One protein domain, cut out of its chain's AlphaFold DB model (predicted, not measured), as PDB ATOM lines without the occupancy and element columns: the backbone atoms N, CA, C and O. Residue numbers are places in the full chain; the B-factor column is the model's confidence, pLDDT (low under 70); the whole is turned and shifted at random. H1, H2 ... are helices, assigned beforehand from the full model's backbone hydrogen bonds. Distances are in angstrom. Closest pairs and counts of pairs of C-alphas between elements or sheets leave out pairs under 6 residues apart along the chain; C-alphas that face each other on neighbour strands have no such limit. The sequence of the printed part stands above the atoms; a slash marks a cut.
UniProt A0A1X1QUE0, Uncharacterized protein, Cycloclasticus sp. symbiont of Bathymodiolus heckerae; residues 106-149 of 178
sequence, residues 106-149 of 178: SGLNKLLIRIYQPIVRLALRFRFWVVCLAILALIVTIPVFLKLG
ATOM      1  N   SER A 106     305.123 282.764 246.924       71.31
ATOM      2  CA  SER A 106     305.785 284.020 246.568       71.31
ATOM      3  C   SER A 106     304.798 284.884 245.779       71.31
ATOM      4  O   SER A 106     304.108 284.383 244.885       71.31
ATOM      5  N   GLY A 107     304.708 286.176 246.113       77.75
ATOM      6  CA  GLY A 107     303.795 287.114 245.453       77.75
ATOM      7  C   GLY A 107     303.965 287.132 243.930       77.75
ATOM      8  O   GLY A 107     302.978 287.231 243.206       77.75
ATOM      9  N   LEU A 108     305.194 286.911 243.448       84.62
ATOM     10  CA  LEU A 108     305.512 286.794 242.023       84.62
ATOM     11  C   LEU A 108     304.871 285.565 241.372       84.62
ATOM     12  O   LEU A 108     304.273 285.690 240.308       84.62
ATOM     13  N   ASN A 109     304.925 284.394 242.015       84.44
ATOM     14  CA  ASN A 109     304.310 283.180 241.466       84.44
ATOM     15  C   ASN A 109     302.785 283.352 241.356       84.44
ATOM     16  O   ASN A 109     302.185 283.077 240.319       84.44
ATOM     17  N   LYS A 110     302.156 283.931 242.387       85.25
ATOM     18  CA  LYS A 110     300.722 284.256 242.347       85.25
ATOM     19  C   LYS A 110     300.375 285.235 241.228       85.25
ATOM     20  O   LYS A 110     299.354 285.049 240.573       85.25
ATOM     21  N   LEU A 111     301.197 286.263 241.010       90.31
ATOM     22  CA  LEU A 111     300.998 287.230 239.929       90.31
ATOM     23  C   LEU A 111     301.098 286.556 238.554       90.31
ATOM     24  O   LEU A 111     300.199 286.732 237.734       90.31
ATOM     25  N   LEU A 112     302.131 285.736 238.331       90.81
ATOM     26  CA  LEU A 112     302.309 284.974 237.091       90.81
ATOM     27  C   LEU A 112     301.115 284.055 236.825       90.81
ATOM     28  O   LEU A 112     300.551 284.088 235.735       90.81
ATOM     29  N   ILE A 113     300.668 283.296 237.831       89.19
ATOM     30  CA  ILE A 113     299.487 282.430 237.715       89.19
ATOM     31  C   ILE A 113     298.235 283.261 237.407       89.19
ATOM     32  O   ILE A 113     297.426 282.874 236.564       89.19
ATOM     33  N   ARG A 114     298.077 284.426 238.045       92.38
ATOM     34  CA  ARG A 114     296.922 285.309 237.842       92.38
ATOM     35  C   ARG A 114     296.860 285.896 236.436       92.38
ATOM     36  O   ARG A 114     295.756 286.103 235.945       92.38
ATOM     37  N   ILE A 115     298.004 286.147 235.803       95.00
ATOM     38  CA  ILE A 115     298.088 286.607 234.408       95.00
ATOM     39  C   ILE A 115     297.927 285.429 233.439       95.00
ATOM     40  O   ILE A 115     297.236 285.545 232.430       95.00
ATOM     41  N   TYR A 116     298.495 284.267 233.760       93.88
ATOM     42  CA  TYR A 116     298.427 283.072 232.923       93.88
ATOM     43  C   TYR A 116     297.003 282.493 232.817       93.88
ATOM     44  O   TYR A 116     296.524 282.194 231.724       93.88
ATOM     45  N   GLN A 117     296.278 282.386 233.936       94.62
ATOM     46  CA  GLN A 117     294.920 281.825 233.983       94.62
ATOM     47  C   GLN A 117     293.898 282.476 233.024       94.62
ATOM     48  O   GLN A 117     293.170 281.735 232.357       94.62
ATOM     49  N   PRO A 118     293.753 283.815 232.933       94.88
ATOM     50  CA  PRO A 118     292.819 284.431 231.994       94.88
ATOM     51  C   PRO A 118     293.214 284.185 230.535       94.88
ATOM     52  O   PRO A 118     292.321 283.931 229.730       94.88
ATOM     53  N   ILE A 119     294.510 284.175 230.207       94.25
ATOM     54  CA  ILE A 119     294.998 283.894 228.847       94.25
ATOM     55  C   ILE A 119     294.614 282.471 228.434       94.25
ATOM     56  O   ILE A 119     294.037 282.274 227.367       94.25
ATOM     57  N   VAL A 120     294.839 281.482 229.305       94.25
ATOM     58  CA  VAL A 120     294.452 280.088 229.035       94.25
ATOM     59  C   VAL A 120     292.939 279.942 228.899       94.25
ATOM     60  O   VAL A 120     292.465 279.274 227.983       94.25
ATOM     61  N   ARG A 121     292.151 280.595 229.763       94.88
ATOM     62  CA  ARG A 121     290.683 280.567 229.649       94.88
ATOM     63  C   ARG A 121     290.195 281.178 228.338       94.88
ATOM     64  O   ARG A 121     289.273 280.636 227.732       94.88
ATOM     65  N   LEU A 122     290.813 282.270 227.887       93.88
ATOM     66  CA  LEU A 122     290.502 282.883 226.597       93.88
ATOM     67  C   LEU A 122     290.864 281.942 225.439       93.88
ATOM     68  O   LEU A 122     290.039 281.727 224.551       93.88
ATOM     69  N   ALA A 123     292.047 281.323 225.494       93.06
ATOM     70  CA  ALA A 123     292.504 280.361 224.497       93.06
ATOM     71  C   ALA A 123     291.570 279.139 224.394       93.06
ATOM     72  O   ALA A 123     291.215 278.719 223.296       93.06
ATOM     73  N   LEU A 124     291.103 278.607 225.529       93.25
ATOM     74  CA  LEU A 124     290.155 277.488 225.567       93.25
ATOM     75  C   LEU A 124     288.749 277.882 225.089       93.25
ATOM     76  O   LEU A 124     288.085 277.086 224.421       93.25
ATOM     77  N   ARG A 125     288.289 279.105 225.394       94.88
ATOM     78  CA  ARG A 125     286.985 279.619 224.933       94.88
ATOM     79  C   ARG A 125     286.939 279.763 223.413       94.88
ATOM     80  O   ARG A 125     285.931 279.424 222.802       94.88
ATOM     81  N   PHE A 126     288.031 280.221 222.808       94.81
ATOM     82  CA  PHE A 126     288.147 280.433 221.367       94.81
ATOM     83  C   PHE A 126     289.044 279.381 220.695       94.81
ATOM     84  O   PHE A 126     289.816 279.709 219.797       94.81
ATOM     85  N   ARG A 127     288.925 278.104 221.095       94.06
ATOM     86  CA  ARG A 127     289.812 277.014 220.635       94.06
ATOM     87  C   ARG A 127     289.978 276.941 219.112       94.06
ATOM     88  O   ARG A 127     291.083 276.729 218.630       94.06
ATOM     89  N   PHE A 128     288.898 277.165 218.357       95.12
ATOM     90  CA  PHE A 128     288.936 277.151 216.892       95.12
ATOM     91  C   PHE A 128     289.775 278.305 216.338       95.12
ATOM     92  O   PHE A 128     290.606 278.082 215.467       95.12
ATOM     93  N   TRP A 129     289.634 279.511 216.896       95.25
ATOM     94  CA  TRP A 129     290.449 280.662 216.505       95.25
ATOM     95  C   TRP A 129     291.921 280.479 216.856       95.25
ATOM     96  O   TRP A 129     292.770 280.861 216.062       95.25
ATOM     97  N   VAL A 130     292.239 279.863 218.001       95.06
ATOM     98  CA  VAL A 130     293.632 279.563 218.379       95.06
ATOM     99  C   VAL A 130     294.275 278.609 217.373       95.06
ATOM    100  O   VAL A 130     295.393 278.854 216.928       95.06
ATOM    101  N   VAL A 131     293.562 277.555 216.972       95.56
ATOM    102  CA  VAL A 131     294.049 276.610 215.956       95.56
ATOM    103  C   VAL A 131     294.179 277.292 214.593       95.56
ATOM    104  O   VAL A 131     295.221 277.166 213.956       95.56
ATOM    105  N   CYS A 132     293.178 278.067 214.162       96.75
ATOM    106  CA  CYS A 132     293.258 278.834 212.918       96.75
ATOM    107  C   CYS A 132     294.440 279.810 212.925       96.75
ATOM    108  O   CYS A 132     295.155 279.891 211.935       96.75
ATOM    109  N   LEU A 133     294.680 280.509 214.037       96.19
ATOM    110  CA  LEU A 133     295.812 281.417 214.192       96.19
ATOM    111  C   LEU A 133     297.152 280.671 214.145       96.19
ATOM    112  O   LEU A 133     298.079 281.154 213.505       96.19
ATOM    113  N   ALA A 134     297.259 279.497 214.774       95.62
ATOM    114  CA  ALA A 134     298.465 278.670 214.723       95.62
ATOM    115  C   ALA A 134     298.763 278.175 213.298       95.62
ATOM    116  O   ALA A 134     299.904 278.249 212.843       95.62
ATOM    117  N   ILE A 135     297.735 277.730 212.568       97.25
ATOM    118  CA  ILE A 135     297.856 277.328 211.159       97.25
ATOM    119  C   ILE A 135     298.226 278.533 210.291       97.25
ATOM    120  O   ILE A 135     299.119 278.439 209.455       97.25
ATOM    121  N   LEU A 136     297.583 279.682 210.507       96.94
ATOM    122  CA  LEU A 136     297.899 280.910 209.787       96.94
ATOM    123  C   LEU A 136     299.354 281.332 210.034       96.94
ATOM    124  O   LEU A 136     300.057 281.652 209.083       96.94
ATOM    125  N   ALA A 137     299.831 281.275 211.280       96.06
ATOM    126  CA  ALA A 137     301.220 281.571 211.627       96.06
ATOM    127  C   ALA A 137     302.207 280.618 210.929       96.06
ATOM    128  O   ALA A 137     303.241 281.062 210.426       96.06
ATOM    129  N   LEU A 138     301.869 279.328 210.829       96.69
ATOM    130  CA  LEU A 138     302.644 278.360 210.053       96.69
ATOM    131  C   LEU A 138     302.698 278.755 208.567       96.69
ATOM    132  O   LEU A 138     303.782 278.826 207.995       96.69
ATOM    133  N   ILE A 139     301.552 279.075 207.957       96.75
ATOM    134  CA  ILE A 139     301.465 279.476 206.542       96.75
ATOM    135  C   ILE A 139     302.266 280.758 206.286       96.75
ATOM    136  O   ILE A 139     303.000 280.839 205.307       96.75
ATOM    137  N   VAL A 140     302.173 281.742 207.183       96.06
ATOM    138  CA  VAL A 140     302.919 283.008 207.099       96.06
ATOM    139  C   VAL A 140     304.431 282.798 207.243       96.06
ATOM    140  O   VAL A 140     305.209 283.575 206.695       96.06
ATOM    141  N   THR A 141     304.870 281.730 207.912       95.88
ATOM    142  CA  THR A 141     306.299 281.402 208.040       95.88
ATOM    143  C   THR A 141     306.904 280.930 206.709       95.88
ATOM    144  O   THR A 141     308.077 281.187 206.449       95.88
ATOM    145  N   ILE A 142     306.114 280.320 205.817       95.12
ATOM    146  CA  ILE A 142     306.570 279.797 204.513       95.12
ATOM    147  C   ILE A 142     307.220 280.878 203.627       95.12
ATOM    148  O   ILE A 142     308.369 280.691 203.228       95.12
ATOM    149  N   PRO A 143     306.574 282.021 203.313       93.56
ATOM    150  CA  PRO A 143     307.193 283.044 202.472       93.56
ATOM    151  C   PRO A 143     308.419 283.694 203.122       93.56
ATOM    152  O   PRO A 143     309.279 284.189 202.401       93.56
ATOM    153  N   VAL A 144     308.516 283.709 204.459       92.88
ATOM    154  CA  VAL A 144     309.722 284.178 205.163       92.88
ATOM    155  C   VAL A 144     310.856 283.181 204.956       92.88
ATOM    156  O   VAL A 144     311.937 283.582 204.547       92.88
ATOM    157  N   PHE A 145     310.587 281.890 205.155       91.81
ATOM    158  CA  PHE A 145     311.553 280.814 204.949       91.81
ATOM    159  C   PHE A 145     312.110 280.792 203.520       91.81
ATOM    160  O   PHE A 145     313.315 280.685 203.337       91.81
ATOM    161  N   LEU A 146     311.262 280.994 202.508       91.06
ATOM    162  CA  LEU A 146     311.689 281.045 201.103       91.06
ATOM    163  C   LEU A 146     312.572 282.257 200.759       91.06
ATOM    164  O   LEU A 146     313.226 282.255 199.721       91.06
ATOM    165  N   LYS A 147     312.577 283.301 201.597       91.06
ATOM    166  CA  LYS A 147     313.439 284.479 201.426       91.06
ATOM    167  C   LYS A 147     314.796 284.335 202.116       91.06
ATOM    168  O   LYS A 147     315.646 285.197 201.907       91.06
ATOM    169  N   LEU A 148     315.001 283.311 202.949       87.38
ATOM    170  CA  LEU A 148     316.308 283.059 203.550       87.38
ATOM    171  C   LEU A 148     317.265 282.559 202.462       87.38
ATOM    172  O   LEU A 148     316.955 281.623 201.728       87.38
ATOM    173  N   GLY A 149     318.426 283.205 202.355       81.31
ATOM    174  CA  GLY A 149     319.523 282.707 201.532       81.31
ATOM    175  C   GLY A 149     320.115 281.432 202.134       81.31
ATOM    176  O   GLY A 149     320.105 281.250 203.351       81.31
TER     177      GLY A 149
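Overview. This is residues 106 to 149 of the 178 residues of an uncharacterized protein of Cycloclasticus sp. symbiont of Bathymodiolus heckerae (UniProt A0A1X1QUE0). Two helices of equal length, H1 and H2, meet near their ends as an open V with a corner of about a right angle, and the two arms reach away from each other. A short tail, residues 146 to 149, follows H2. The printed part has 44 residues, with two named helices in the order H1, H2 and no named strand; the class is all helix. It is extended, with a radius of gyration of the C-alphas of 16.2 A, and flat, spanning 47 by 27 by 6 A.

Along the chain. H1, residues 107 to 125, is 27.6 A long from C-alpha 107 at (303.795, 287.114, 245.453) to C-alpha 125 at (286.985, 279.619, 224.933). H2, residues 127 to 145, is 27.1 A long and ends with C-alpha 145 at (311.553, 280.814, 204.949).

Arrangement. H1 and H2 are joined by a tight link, Phe 126. Their lines are about perpendicular, at 85 degrees. They are close but not clearly touching; the closest C-alphas, those of Ala 123 and Val 130, are 6.3 A apart. Of the O i to N i+4 pairs, 13 of 15 in H1 and 12 of 15 in H2 are within hydrogen-bond range.

Size, cuts and confidence. The C-alphas farthest apart, those of Ser 106 and Gly 149, are separated by 47.1 A. The printed part has no cut. Mean pLDDT of the printed part is 92.3, and no printed residue is under 70.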